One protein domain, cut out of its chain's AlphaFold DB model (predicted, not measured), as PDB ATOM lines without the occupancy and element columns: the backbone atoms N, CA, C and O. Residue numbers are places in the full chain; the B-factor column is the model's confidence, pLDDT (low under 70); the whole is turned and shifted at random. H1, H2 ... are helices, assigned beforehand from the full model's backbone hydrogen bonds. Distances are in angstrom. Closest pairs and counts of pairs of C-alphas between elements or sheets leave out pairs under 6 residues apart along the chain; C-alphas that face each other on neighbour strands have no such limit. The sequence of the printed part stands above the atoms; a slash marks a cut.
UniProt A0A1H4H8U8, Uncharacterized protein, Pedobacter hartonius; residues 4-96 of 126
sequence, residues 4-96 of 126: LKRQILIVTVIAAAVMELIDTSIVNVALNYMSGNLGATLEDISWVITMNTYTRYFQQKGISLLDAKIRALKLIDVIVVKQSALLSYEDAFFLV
ATOM      1  N   LEU A   4      -4.187  -5.076 -16.974       72.31
ATOM      2  CA  LEU A   4      -3.279  -5.867 -17.804       72.31
ATOM      3  C   LEU A   4      -2.975  -7.262 -17.217       72.31
ATOM      4  O   LEU A   4      -2.969  -8.251 -17.940       72.31
ATOM      5  N   LYS A   5      -2.775  -7.376 -15.894       66.75
ATOM      6  CA  LYS A   5      -2.479  -8.666 -15.233       66.75
ATOM      7  C   LYS A   5      -3.688  -9.607 -15.235       66.75
ATOM      8  O   LYS A   5      -3.521 -10.816 -15.345       66.75
ATOM      9  N   ARG A   6      -4.900  -9.051 -15.124       69.12
ATOM     10  CA  ARG A   6      -6.155  -9.816 -15.168       69.12
ATOM     11  C   ARG A   6      -6.434 -10.353 -16.573       69.12
ATOM     12  O   ARG A   6      -6.835 -11.500 -16.703       69.12
ATOM     13  N   GLN A   7      -6.184  -9.547 -17.606       76.00
ATOM     14  CA  GLN A   7      -6.327  -9.985 -18.997       76.00
ATOM     15  C   GLN A   7      -5.347 -11.110 -19.347       76.00
ATOM     16  O   GLN A   7      -5.761 -12.079 -19.971       76.00
ATOM     17  N   ILE A   8      -4.097 -11.035 -18.876       78.38
ATOM     18  CA  ILE A   8      -3.111 -12.109 -19.072       78.38
ATOM     19  C   ILE A   8      -3.599 -13.421 -18.441       78.38
ATOM     20  O   ILE A   8      -3.623 -14.432 -19.127       78.38
ATOM     21  N   LEU A   9      -4.068 -13.400 -17.186       74.69
ATOM     22  CA  LEU A   9      -4.586 -14.601 -16.511       74.69
ATOM     23  C   LEU A   9      -5.773 -15.239 -17.242       74.69
ATOM     24  O   LEU A   9      -5.812 -16.454 -17.395       74.69
ATOM     25  N   ILE A  10      -6.730 -14.430 -17.702       81.25
ATOM     26  CA  ILE A  10      -7.917 -14.932 -18.411       81.25
ATOM     27  C   ILE A  10      -7.515 -15.590 -19.735       81.25
ATOM     28  O   ILE A  10      -7.999 -16.674 -20.050       81.25
ATOM     29  N   VAL A  11      -6.592 -14.977 -20.480       82.50
ATOM     30  CA  VAL A  11      -6.071 -15.553 -21.727       82.50
ATOM     31  C   VAL A  11      -5.334 -16.866 -21.457       82.50
ATOM     32  O   VAL A  11      -5.541 -17.825 -22.193       82.50
ATOM     33  N   THR A  12      -4.540 -16.955 -20.384       75.75
ATOM     34  CA  THR A  12      -3.862 -18.206 -20.004       75.75
ATOM     35  C   THR A  12      -4.856 -19.320 -19.663       75.75
ATOM     36  O   THR A  12      -4.661 -20.451 -20.094       75.75
ATOM     37  N   VAL A  13      -5.932 -19.016 -18.930       75.94
ATOM     38  CA  VAL A  13      -6.951 -20.013 -18.549       75.94
ATOM     39  C   VAL A  13      -7.730 -20.515 -19.767       75.94
ATOM     40  O   VAL A  13      -7.954 -21.715 -19.894       75.94
ATOM     41  N   ILE A  14      -8.096 -19.626 -20.696       84.56
ATOM     42  CA  ILE A  14      -8.774 -20.019 -21.942       84.56
ATOM     43  C   ILE A  14      -7.835 -20.853 -22.825       84.56
ATOM     44  O   ILE A  14      -8.258 -21.866 -23.375       84.56
ATOM     45  N   ALA A  15      -6.557 -20.477 -22.927       75.56
ATOM     46  CA  ALA A  15      -5.564 -21.246 -23.677       75.56
ATOM     47  C   ALA A  15      -5.349 -22.654 -23.089       75.56
ATOM     48  O   ALA A  15      -5.245 -23.617 -23.846       75.56
ATOM     49  N   ALA A  16      -5.342 -22.784 -21.759       74.50
ATOM     50  CA  ALA A  16      -5.260 -24.079 -21.084       74.50
ATOM     51  C   ALA A  16      -6.482 -24.966 -21.386       74.50
ATOM     52  O   ALA A  16      -6.317 -26.138 -21.712       74.50
ATOM     53  N   ALA A  17      -7.694 -24.401 -21.370       75.75
ATOM     54  CA  ALA A  17      -8.917 -25.136 -21.709       75.75
ATOM     55  C   ALA A  17      -8.957 -25.592 -23.182       75.75
ATOM     56  O   ALA A  17      -9.472 -26.662 -23.500       75.75
ATOM     57  N   VAL A  18      -8.399 -24.796 -24.101       81.06
ATOM     58  CA  VAL A  18      -8.295 -25.170 -25.522       81.06
ATOM     59  C   VAL A  18      -7.285 -26.303 -25.731       81.06
ATOM     60  O   VAL A  18      -7.537 -27.188 -26.540       81.06
ATOM     61  N   MET A  19      -6.174 -26.312 -24.993       78.44
ATOM     62  CA  MET A  19      -5.180 -27.390 -25.055       78.44
ATOM     63  C   MET A  19      -5.762 -28.735 -24.593       78.44
ATOM     64  O   MET A  19      -5.594 -29.733 -25.283       78.44
ATOM     65  N   GLU A  20      -6.545 -28.742 -23.513       77.56
ATOM     66  CA  GLU A  20      -7.244 -29.945 -23.034       77.56
ATOM     67  C   GLU A  20      -8.224 -30.513 -24.087       77.56
ATOM     68  O   GLU A  20      -8.336 -31.727 -24.284       77.56
ATOM     69  N   LEU A  21      -8.898 -29.636 -24.841       76.00
ATOM     70  CA  LEU A  21      -9.742 -30.040 -25.970       76.00
ATOM     71  C   LEU A  21      -8.932 -30.595 -27.150       76.00
ATOM     72  O   LEU A  21      -9.390 -31.521 -27.820       76.00
ATOM     73  N   ILE A  22      -7.731 -30.072 -27.395       78.44
ATOM     74  CA  ILE A  22      -6.834 -30.602 -28.425       78.44
ATOM     75  C   ILE A  22      -6.391 -32.019 -28.043       78.44
ATOM     76  O   ILE A  22      -6.511 -32.914 -28.878       78.44
ATOM     77  N   ASP A  23      -6.026 -32.268 -26.785       73.69
ATOM     78  CA  ASP A  23      -5.603 -33.598 -26.319       73.69
ATOM     79  C   ASP A  23      -6.706 -34.659 -26.497       73.69
ATOM     80  O   ASP A  23      -6.458 -35.760 -26.997       73.69
ATOM     81  N   THR A  24      -7.962 -34.320 -26.182       74.94
ATOM     82  CA  THR A  24      -9.105 -35.228 -26.418       74.94
ATOM     83  C   THR A  24      -9.407 -35.434 -27.904       74.94
ATOM     84  O   THR A  24      -9.817 -36.525 -28.311       74.94
ATOM     85  N   SER A  25      -9.168 -34.415 -28.735       79.62
ATOM     86  CA  SER A  25      -9.350 -34.508 -30.181       79.62
ATOM     87  C   SER A  25      -8.300 -35.394 -30.856       79.62
ATOM     88  O   SER A  25      -8.661 -36.114 -31.779       79.62
ATOM     89  N   ILE A  26      -7.048 -35.427 -30.377       75.94
ATOM     90  CA  ILE A  26      -5.991 -36.267 -30.969       75.94
ATOM     91  C   ILE A  26      -6.293 -37.752 -30.711       75.94
ATOM     92  O   ILE A  26      -6.258 -38.548 -31.651       75.94
ATOM     93  N   VAL A  27      -6.709 -38.123 -29.491       69.94
ATOM     94  CA  VAL A  27      -7.116 -39.511 -29.183       69.94
ATOM     95  C   VAL A  27      -8.314 -39.909 -30.039       69.94
ATOM     96  O   VAL A  27      -8.346 -40.993 -30.620       69.94
ATOM     97  N   ASN A  28      -9.291 -39.012 -30.166       73.69
ATOM     98  CA  ASN A  28     -10.480 -39.255 -30.968       73.69
ATOM     99  C   ASN A  28     -10.150 -39.372 -32.468       73.69
ATOM    100  O   ASN A  28     -10.694 -40.239 -33.146       73.69
ATOM    101  N   VAL A  29      -9.237 -38.557 -33.002       76.94
ATOM    102  CA  VAL A  29      -8.804 -38.622 -34.407       76.94
ATOM    103  C   VAL A  29      -8.014 -39.900 -34.679       76.94
ATOM    104  O   VAL A  29      -8.278 -40.555 -35.684       76.94
ATOM    105  N   ALA A  30      -7.117 -40.310 -33.781       71.56
ATOM    106  CA  ALA A  30      -6.356 -41.550 -33.926       71.56
ATOM    107  C   ALA A  30      -7.267 -42.792 -33.907       71.56
ATOM    108  O   ALA A  30      -7.082 -43.706 -34.710       71.56
ATOM    109  N   LEU A  31      -8.293 -42.803 -33.048       69.88
ATOM    110  CA  LEU A  31      -9.307 -43.864 -33.025       69.88
ATOM    111  C   LEU A  31     -10.163 -43.866 -34.300       69.88
ATOM    112  O   LEU A  31     -10.387 -44.922 -34.891       69.88
ATOM    113  N   ASN A  32     -10.588 -42.687 -34.767       66.25
ATOM    114  CA  ASN A  32     -11.374 -42.564 -35.994       66.25
ATOM    115  C   ASN A  32     -10.573 -42.941 -37.250       66.25
ATOM    116  O   ASN A  32     -11.139 -43.558 -38.149       66.25
ATOM    117  N   TYR A  33      -9.270 -42.642 -37.305       65.75
ATOM    118  CA  TYR A  33      -8.381 -43.028 -38.409       65.75
ATOM    119  C   TYR A  33      -8.217 -44.553 -38.512       65.75
ATOM    120  O   TYR A  33      -8.088 -45.092 -39.605       65.75
ATOM    121  N   MET A  34      -8.304 -45.266 -37.387       63.88
ATOM    122  CA  MET A  34      -8.263 -46.732 -37.360       63.88
ATOM    123  C   MET A  34      -9.614 -47.383 -37.690       63.88
ATOM    124  O   MET A  34      -9.639 -48.503 -38.193       63.88
ATOM    125  N   SER A  35     -10.734 -46.692 -37.444       59.44
ATOM    126  CA  SER A  35     -12.077 -47.163 -37.827       59.44
ATOM    127  C   SER A  35     -12.528 -46.719 -39.223       59.44
ATOM    128  O   SER A  35     -13.500 -47.248 -39.760       59.44
ATOM    129  N   GLY A  36     -11.873 -45.706 -39.790       63.44
ATOM    130  CA  GLY A  36     -12.364 -44.944 -40.929       63.44
ATOM    131  C   GLY A  36     -11.493 -45.094 -42.165       63.44
ATOM    132  O   GLY A  36     -10.702 -44.208 -42.464       63.44
ATOM    133  N   ASN A  37     -11.714 -46.156 -42.940       55.16
ATOM    134  CA  ASN A  37     -11.463 -46.107 -44.379       55.16
ATOM    135  C   ASN A  37     -12.468 -47.005 -45.120       55.16
ATOM    136  O   ASN A  37     -12.289 -48.212 -45.259       55.16
ATOM    137  N   LEU A  38     -13.581 -46.409 -45.554       55.06
ATOM    138  CA  LEU A  38     -14.569 -47.049 -46.423       55.06
ATOM    139  C   LEU A  38     -14.080 -46.946 -47.872       55.06
ATOM    140  O   LEU A  38     -14.305 -45.944 -48.544       55.06
ATOM    141  N   GLY A  39     -13.415 -47.997 -48.343       53.25
ATOM    142  CA  GLY A  39     -13.021 -48.151 -49.741       53.25
ATOM    143  C   GLY A  39     -11.925 -49.196 -49.866       53.25
ATOM    144  O   GLY A  39     -10.787 -48.922 -49.507       53.25
ATOM    145  N   ALA A  40     -12.282 -50.393 -50.338       58.91
ATOM    146  CA  ALA A  40     -11.406 -51.560 -50.401       58.91
ATOM    147  C   ALA A  40     -10.031 -51.232 -51.008       58.91
ATOM    148  O   ALA A  40      -9.912 -50.922 -52.197       58.91
ATOM    149  N   THR A  41      -8.990 -51.307 -50.183       61.91
ATOM    150  CA  THR A  41      -7.586 -51.094 -50.564       61.91
ATOM    151  C   THR A  41      -6.720 -52.209 -49.970       61.91
ATOM    152  O   THR A  41      -7.182 -53.013 -49.165       61.91
ATOM    153  N   LEU A  42      -5.455 -52.298 -50.398       55.41
ATOM    154  CA  LEU A  42      -4.483 -53.358 -50.061       55.41
ATOM    155  C   LEU A  42      -4.341 -53.665 -48.549       55.41
ATOM    156  O   LEU A  42      -3.852 -54.731 -48.176       55.41
ATOM    157  N   GLU A  43      -4.784 -52.755 -47.687       62.06
ATOM    158  CA  GLU A  43      -4.759 -52.856 -46.228       62.06
ATOM    159  C   GLU A  43      -5.742 -53.906 -45.672       62.06
ATOM    160  O   GLU A  43      -5.416 -54.596 -44.701       62.06
ATOM    161  N   ASP A  44      -6.872 -54.143 -46.353       62.97
ATOM    162  CA  ASP A  44      -7.839 -55.195 -45.992       62.97
ATOM    163  C   ASP A  44      -7.187 -56.586 -46.016       62.97
ATOM    164  O   ASP A  44      -7.446 -57.446 -45.170       62.97
ATOM    165  N   ILE A  45      -6.271 -56.800 -46.966       65.50
ATOM    166  CA  ILE A  45      -5.543 -58.063 -47.114       65.50
ATOM    167  C   ILE A  45      -4.588 -58.263 -45.926       65.50
ATOM    168  O   ILE A  45      -4.507 -59.364 -45.376       65.50
ATOM    169  N   SER A  46      -3.910 -57.202 -45.479       76.12
ATOM    170  CA  SER A  46      -2.985 -57.246 -44.336       76.12
ATOM    171  C   SER A  46      -3.707 -57.561 -43.016       76.12
ATOM    172  O   SER A  46      -3.262 -58.415 -42.233       76.12
ATOM    173  N   TRP A  47      -4.877 -56.954 -42.795       77.31
ATOM    174  CA  TRP A  47      -5.703 -57.217 -41.613       77.31
ATOM    175  C   TRP A  47      -6.251 -58.643 -41.582       77.31
ATOM    176  O   TRP A  47      -6.223 -59.296 -40.531       77.31
ATOM    177  N   VAL A  48      -6.666 -59.182 -42.732       82.62
ATOM    178  CA  VAL A  48      -7.121 -60.576 -42.843       82.62
ATOM    179  C   VAL A  48      -5.989 -61.565 -42.552       82.62
ATOM    180  O   VAL A  48      -6.214 -62.570 -41.866       82.62
ATOM    181  N   ILE A  49      -4.764 -61.295 -43.014       84.88
ATOM    182  CA  ILE A  49      -3.584 -62.125 -42.710       84.88
ATOM    183  C   ILE A  49      -3.268 -62.088 -41.209       84.88
ATOM    184  O   ILE A  49      -3.049 -63.136 -40.588       84.88
ATOM    185  N   THR A  50      -3.303 -60.901 -40.605       87.81
ATOM    186  CA  THR A  50      -3.055 -60.704 -39.171       87.81
ATOM    187  C   THR A  50      -4.098 -61.444 -38.328       87.81
ATOM    188  O   THR A  50      -3.748 -62.244 -37.455       87.81
ATOM    189  N   MET A  51      -5.384 -61.286 -38.651       89.06
ATOM    190  CA  MET A  51      -6.489 -62.006 -38.011       89.06
ATOM    191  C   MET A  51      -6.345 -63.526 -38.149       89.06
ATOM    192  O   MET A  51      -6.531 -64.250 -37.167       89.06
ATOM    193  N   ASN A  52      -5.997 -64.034 -39.335       89.38
ATOM    194  CA  ASN A  52      -5.783 -65.468 -39.541       89.38
ATOM    195  C   ASN A  52      -4.602 -65.995 -38.720       89.38
ATOM    196  O   ASN A  52      -4.680 -67.097 -38.177       89.38
ATOM    197  N   THR A  53      -3.539 -65.208 -38.566       91.62
ATOM    198  CA  THR A  53      -2.375 -65.580 -37.750       91.62
ATOM    199  C   THR A  53      -2.755 -65.712 -36.273       91.62
ATOM    200  O   THR A  53      -2.484 -66.747 -35.659       91.62
ATOM    201  N   TYR A  54      -3.476 -64.732 -35.719       91.31
ATOM    202  CA  TYR A  54      -3.984 -64.809 -34.343       91.31
ATOM    203  C   TYR A  54      -5.019 -65.921 -34.158       91.31
ATOM    204  O   TYR A  54      -5.010 -66.612 -33.139       91.31
ATOM    205  N   THR A  55      -5.877 -66.150 -35.153       91.56
ATOM    206  CA  THR A  55      -6.833 -67.264 -35.133       91.56
ATOM    207  C   THR A  55      -6.090 -68.593 -35.031       91.56
ATOM    208  O   THR A  55      -6.402 -69.398 -34.158       91.56
ATOM    209  N   ARG A  56      -5.051 -68.808 -35.848       90.06
ATOM    210  CA  ARG A  56      -4.225 -70.025 -35.794       90.06
ATOM    211  C   ARG A  56      -3.498 -70.173 -34.460       90.06
ATOM    212  O   ARG A  56      -3.452 -71.278 -33.929       90.06
ATOM    213  N   TYR A  57      -2.993 -69.082 -33.887       91.62
ATOM    214  CA  TYR A  57      -2.387 -69.085 -32.553       91.62
ATOM    215  C   TYR A  57      -3.373 -69.553 -31.470       91.62
ATOM    216  O   TYR A  57      -3.030 -70.370 -30.616       91.62
ATOM    217  N   PHE A  58      -4.624 -69.096 -31.523       92.06
ATOM    218  CA  PHE A  58      -5.664 -69.548 -30.598       92.06
ATOM    219  C   PHE A  58      -6.118 -70.985 -30.858       92.06
ATOM    220  O   PHE A  58      -6.347 -71.731 -29.905       92.06
ATOM    221  N   GLN A  59      -6.180 -71.404 -32.120       92.56
ATOM    222  CA  GLN A  59      -6.478 -72.790 -32.477       92.56
ATOM    223  C   GLN A  59      -5.405 -73.762 -31.981       92.56
ATOM    224  O   GLN A  59      -5.741 -74.827 -31.472       92.56
ATOM    225  N   GLN A  60      -4.125 -73.383 -32.046       92.69
ATOM    226  CA  GLN A  60      -3.031 -74.173 -31.466       92.69
ATOM    227  C   GLN A  60      -3.156 -74.325 -29.944       92.69
ATOM    228  O   GLN A  60      -2.669 -75.303 -29.384       92.69
ATOM    229  N   LYS A  61      -3.853 -73.403 -29.269       88.38
ATOM    230  CA  LYS A  61      -4.187 -73.501 -27.841       88.38
ATOM    231  C   LYS A  61      -5.456 -74.317 -27.556       88.38
ATOM    232  O   LYS A  61      -5.938 -74.299 -26.428       88.38
ATOM    233  N   GLY A  62      -6.000 -75.020 -28.553       88.12
ATOM    234  CA  GLY A  62      -7.175 -75.883 -28.407       88.12
ATOM    235  C   GLY A  62      -8.516 -75.146 -28.454       88.12
ATOM    236  O   GLY A  62      -9.541 -75.720 -28.097       88.12
ATOM    237  N   ILE A  63      -8.534 -73.878 -28.877       89.50
ATOM    238  CA  ILE A  63      -9.760 -73.080 -28.985       89.50
ATOM    239  C   ILE A  63     -10.435 -73.374 -30.335       89.50
ATOM    240  O   ILE A  63      -9.776 -73.386 -31.375       89.50
ATOM    241  N   SER A  64     -11.754 -73.597 -30.327       91.69
ATOM    242  CA  SER A  64     -12.566 -73.807 -31.539       91.69
ATOM    243  C   SER A  64     -12.361 -72.681 -32.561       91.69
ATOM    244  O   SER A  64     -12.150 -71.534 -32.181       91.69
ATOM    245  N   LEU A  65     -12.455 -72.976 -33.864       87.62
ATOM    246  CA  LEU A  65     -12.249 -71.995 -34.944       87.62
ATOM    247  C   LEU A  65     -13.103 -70.731 -34.762       87.62
ATOM    248  O   LEU A  65     -12.613 -69.625 -34.984       87.62
ATOM    249  N   LEU A  66     -14.369 -70.888 -34.368       87.75
ATOM    250  CA  LEU A  66     -15.286 -69.760 -34.205       87.75
ATOM    251  C   LEU A  66     -14.879 -68.883 -33.013       87.75
ATOM    252  O   LEU A  66     -14.728 -67.670 -33.157       87.75
ATOM    253  N   ASP A  67     -14.599 -69.507 -31.871       90.50
ATOM    254  CA  ASP A  67     -14.152 -68.810 -30.664       90.50
ATOM    255  C   ASP A  67     -12.768 -68.171 -30.849       90.50
ATOM    256  O   ASP A  67     -12.500 -67.082 -30.340       90.50
ATOM    257  N   ALA A  68     -11.884 -68.824 -31.604       90.94
ATOM    258  CA  ALA A  68     -10.549 -68.340 -31.933       90.94
ATOM    259  C   ALA A  68     -10.609 -67.084 -32.807       90.94
ATOM    260  O   ALA A  68      -9.881 -66.129 -32.538       90.94
ATOM    261  N   LYS A  69     -11.506 -67.049 -33.802       88.00
ATOM    262  CA  LYS A  69     -11.736 -65.865 -34.643       88.00
ATOM    263  C   LYS A  69     -12.262 -64.687 -33.831       88.00
ATOM    264  O   LYS A  69     -11.731 -63.587 -33.944       88.00
ATOM    265  N   ILE A  70     -13.256 -64.919 -32.970       90.38
ATOM    266  CA  ILE A  70     -13.821 -63.871 -32.103       90.38
ATOM    267  C   ILE A  70     -12.743 -63.308 -31.168       90.38
ATOM    268  O   ILE A  70     -12.623 -62.094 -31.005       90.38
ATOM    269  N   ARG A  71     -11.909 -64.177 -30.585       89.25
ATOM    270  CA  ARG A  71     -10.789 -63.753 -29.731       89.25
ATOM    271  C   ARG A  71      -9.707 -63.007 -30.511       89.25
ATOM    272  O   ARG A  71      -9.176 -62.032 -29.990       89.25
ATOM    273  N   ALA A  72      -9.388 -63.437 -31.730       88.62
ATOM    274  CA  ALA A  72      -8.428 -62.765 -32.605       88.62
ATOM    275  C   ALA A  72      -8.886 -61.349 -32.968       88.62
ATOM    276  O   ALA A  72      -8.113 -60.409 -32.808       88.62
ATOM    277  N   LEU A  73     -10.150 -61.190 -33.369       89.06
ATOM    278  CA  LEU A  73     -10.750 -59.883 -33.648       89.06
ATOM    279  C   LEU A  73     -10.718 -58.974 -32.417       89.06
ATOM    280  O   LEU A  73     -10.265 -57.839 -32.500       89.06
ATOM    281  N   LYS A  74     -11.110 -59.502 -31.253       89.38
ATOM    282  CA  LYS A  74     -11.086 -58.742 -30.000       89.38
ATOM    283  C   LYS A  74      -9.670 -58.326 -29.585       89.38
ATOM    284  O   LYS A  74      -9.489 -57.240 -29.049       89.38
ATOM    285  N   LEU A  75      -8.664 -59.178 -29.794       88.44
ATOM    286  CA  LEU A  75      -7.274 -58.813 -29.511       88.44
ATOM    287  C   LEU A  75      -6.766 -57.726 -30.449       88.44
ATOM    288  O   LEU A  75      -6.101 -56.806 -29.985       88.44
ATOM    289  N   ILE A  76      -7.060 -57.847 -31.741       86.69
ATOM    290  CA  ILE A  76      -6.690 -56.851 -32.743       86.69
ATOM    291  C   ILE A  76      -7.268 -55.488 -32.367       86.69
ATOM    292  O   ILE A  76      -6.511 -54.528 -32.285       86.69
ATOM    293  N   ASP A  77      -8.556 -55.434 -32.039       85.25
ATOM    294  CA  ASP A  77      -9.236 -54.213 -31.604       85.25
ATOM    295  C   ASP A  77      -8.536 -53.575 -30.390       85.25
ATOM    296  O   ASP A  77      -8.176 -52.399 -30.393       85.25
ATOM    297  N   VAL A  78      -8.192 -54.382 -29.380       87.19
ATOM    298  CA  VAL A  78      -7.456 -53.899 -28.199       87.19
ATOM    299  C   VAL A  78      -6.047 -53.404 -28.541       87.19
ATOM    300  O   VAL A  78      -5.586 -52.425 -27.954       87.19
ATOM    301  N   ILE A  79      -5.331 -54.082 -29.441       85.00
ATOM    302  CA  ILE A  79      -3.978 -53.681 -29.856       85.00
ATOM    303  C   ILE A  79      -4.039 -52.348 -30.599       85.00
ATOM    304  O   ILE A  79      -3.265 -51.449 -30.282       85.00
ATOM    305  N   VAL A  80      -4.980 -52.215 -31.530       83.50
ATOM    306  CA  VAL A  80      -5.230 -51.004 -32.316       83.50
ATOM    307  C   VAL A  80      -5.525 -49.831 -31.391       83.50
ATOM    308  O   VAL A  80      -4.788 -48.853 -31.428       83.50
ATOM    309  N   VAL A  81      -6.491 -49.973 -30.478       82.06
ATOM    310  CA  VAL A  81      -6.880 -48.924 -29.516       82.06
ATOM    311  C   VAL A  81      -5.717 -48.504 -28.614       82.06
ATOM    312  O   VAL A  81      -5.512 -47.318 -28.358       82.06
ATOM    313  N   LYS A  82      -4.923 -49.464 -28.121       82.38
ATOM    314  CA  LYS A  82      -3.754 -49.144 -27.288       82.38
ATOM    315  C   LYS A  82      -2.674 -48.410 -28.075       82.38
ATOM    316  O   LYS A  82      -2.058 -47.498 -27.535       82.38
ATOM    317  N   GLN A  83      -2.444 -48.800 -29.325       79.50
ATOM    318  CA  GLN A  83      -1.449 -48.162 -30.181       79.50
ATOM    319  C   GLN A  83      -1.883 -46.757 -30.615       79.50
ATOM    320  O   GLN A  83      -1.054 -45.852 -30.590       79.50
ATOM    321  N   SER A  84      -3.166 -46.524 -30.921       81.75
ATOM    322  CA  SER A  84      -3.660 -45.165 -31.223       81.75
ATOM    323  C   SER A  84      -3.526 -44.242 -30.024       81.75
ATOM    324  O   SER A  84      -3.108 -43.100 -30.185       81.75
ATOM    325  N   ALA A  85      -3.850 -44.731 -28.825       80.62
ATOM    326  CA  ALA A  85      -3.721 -43.937 -27.609       80.62
ATOM    327  C   ALA A  85      -2.261 -43.540 -27.327       80.62
ATOM    328  O   ALA A  85      -2.002 -42.410 -26.925       80.62
ATOM    329  N   LEU A  86      -1.305 -44.445 -27.563       83.25
ATOM    330  CA  LEU A  86       0.122 -44.157 -27.389       83.25
ATOM    331  C   LEU A  86       0.658 -43.183 -28.447       83.25
ATOM    332  O   LEU A  86       1.379 -42.256 -28.092       83.25
ATOM    333  N   LEU A  87       0.279 -43.354 -29.717       79.50
ATOM    334  CA  LEU A  87       0.688 -42.450 -30.798       79.50
ATOM    335  C   LEU A  87       0.140 -41.031 -30.576       79.50
ATOM    336  O   LEU A  87       0.868 -40.051 -30.668       79.50
ATOM    337  N   SER A  88      -1.130 -40.926 -30.182       82.75
ATOM    338  CA  SER A  88      -1.754 -39.650 -29.821       82.75
ATOM    339  C   SER A  88      -1.083 -38.978 -28.620       82.75
ATOM    340  O   SER A  88      -1.052 -37.751 -28.543       82.75
ATOM    341  N   TYR A  89      -0.594 -39.766 -27.660       79.75
ATOM    342  CA  TYR A  89       0.107 -39.252 -26.489       79.75
ATOM    343  C   TYR A  89       1.459 -38.632 -26.868       79.75
ATOM    344  O   TYR A  89       1.814 -37.579 -26.341       79.75
ATOM    345  N   GLU A  90       2.195 -39.244 -27.796       81.38
ATOM    346  CA  GLU A  90       3.476 -38.715 -28.286       81.38
ATOM    347  C   GLU A  90       3.312 -37.326 -28.927       81.38
ATOM    348  O   GLU A  90       4.043 -36.391 -28.579       81.38
ATOM    349  N   ASP A  91       2.293 -37.162 -29.773       76.44
ATOM    350  CA  ASP A  91       1.983 -35.886 -30.425       76.44
ATOM    351  C   ASP A  91       1.633 -34.780 -29.410       76.44
ATOM    352  O   ASP A  91       2.110 -33.642 -29.520       76.44
ATOM    353  N   ALA A  92       0.852 -35.110 -28.376       76.38
ATOM    354  CA  ALA A  92       0.477 -34.169 -27.319       76.38
ATOM    355  C   ALA A  92       1.697 -33.688 -26.513       76.38
ATOM    356  O   ALA A  92       1.858 -32.490 -26.254       76.38
ATOM    357  N   PHE A  93       2.610 -34.602 -26.166       77.44
ATOM    358  CA  PHE A  93       3.833 -34.260 -25.433       77.44
ATOM    359  C   PHE A  93       4.717 -33.284 -26.205       77.44
ATOM    360  O   PHE A  93       5.271 -32.345 -25.620       77.44
ATOM    361  N   PHE A  94       4.827 -33.470 -27.518       77.25
ATOM    362  CA  PHE A  94       5.637 -32.596 -28.354       77.25
ATOM    363  C   PHE A  94       5.019 -31.194 -28.489       77.25
ATOM    364  O   PHE A  94       5.730 -30.188 -28.392       77.25
ATOM    365  N   LEU A  95       3.691 -31.109 -28.626       75.12
ATOM    366  CA  LEU A  95       2.955 -29.844 -28.701       75.12
ATOM    367  C   LEU A  95       3.089 -29.025 -27.407       75.12
ATOM    368  O   LEU A  95       3.422 -27.834 -27.451       75.12
ATOM    369  N   VAL A  96       2.897 -29.664 -26.250       76.31
ATOM    370  CA  VAL A  96       3.100 -29.034 -24.933       76.31
ATOM    371  C   VAL A  96       4.558 -28.595 -24.760       76.31
ATOM    372  O   VAL A  96       4.822 -27.491 -24.273       76.31
TER     373      VAL A  96
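AT A GLANCE: This is residues 4 to 96 of the 126 residues of an uncharacterized protein of Pedobacter hartonius (UniProt A0A1H4H8U8). Two long helices, H1 and H3, run opposite ways and overlap over only part of their lengths: residues 23 to 34 of H1 pack on residues 80 to 92 of H3, while residues 4 to 18 of H1 stick out as a free arm. At the other end of H3, the shorter H2 makes a V with it, closed by the tight link of residues 61 to 64, and residues 36 to 46, the link from H1 and the first turn of H2, stick out too. The printed part has 93 residues with three named helices, in the order H1, H2, H3, and no named strand; the class is all helix. It is extended, with a radius of gyration of the C-alphas of 20.4 A and spans of 70 by 29 by 19 A, and the arm of H1 makes much of the length.

IN THESE COORDINATES: Find C-alpha 65 at (-12.249, -71.995, -34.944); from there H3, residues 65 to 96, runs 46.7 A to C-alpha 96 at (3.100, -29.034, -24.933). H1, residues 4 to 35, is equally long at 46.7 A: look for its first C-alpha at (-3.279, -5.867, -17.804), and follow y from there down to -47.163 at C-alpha 35. H2, residues 43 to 60, runs 26.0 A from Glu 43 to Gln 60.

HOW THE PARTS SIT: Begin with H3, which touches both other helices. Look at its residues 80 to 92: with these alone it touches H1, which meets it with residues 23 to 34 alone. The closest C-alphas there are those of Ala 30 and Ser 84, 5.3 A apart, and the two helices run opposite ways at a shallow tilt of 26 degrees. Now go back to residues 65 to 76 of H3, which alone touch H2, through its residues 51 to 59 alone. The closest C-alphas are those of Thr 55 and Ala 68, 5.0 A apart; H2 and H3 run opposite ways at a steep tilt of 55 degrees. H1 and H2 are apart, with no C-alpha of the one within 8 A of the other. In H1, H2 and H3 you will find every O i to N i+4 pair within hydrogen-bond range.

THE WHOLE: The two C-alphas farthest apart are those of Leu 4 and Gly 62, at 70.9 A. Without residues 4 to 18 and 36 to 46, which stand free, the body of 67 residues spans 48 by 17 by 17 A. The printed part has no cut; the link from H1 to H2 is short, with 7 residues, and the link from H2 to H3 is tight, with 4. In the B-factor column the mean pLDDT of the printed part is 78.8, and residues 5 to 6, residue 27 and residues 31 to 45 are under 70.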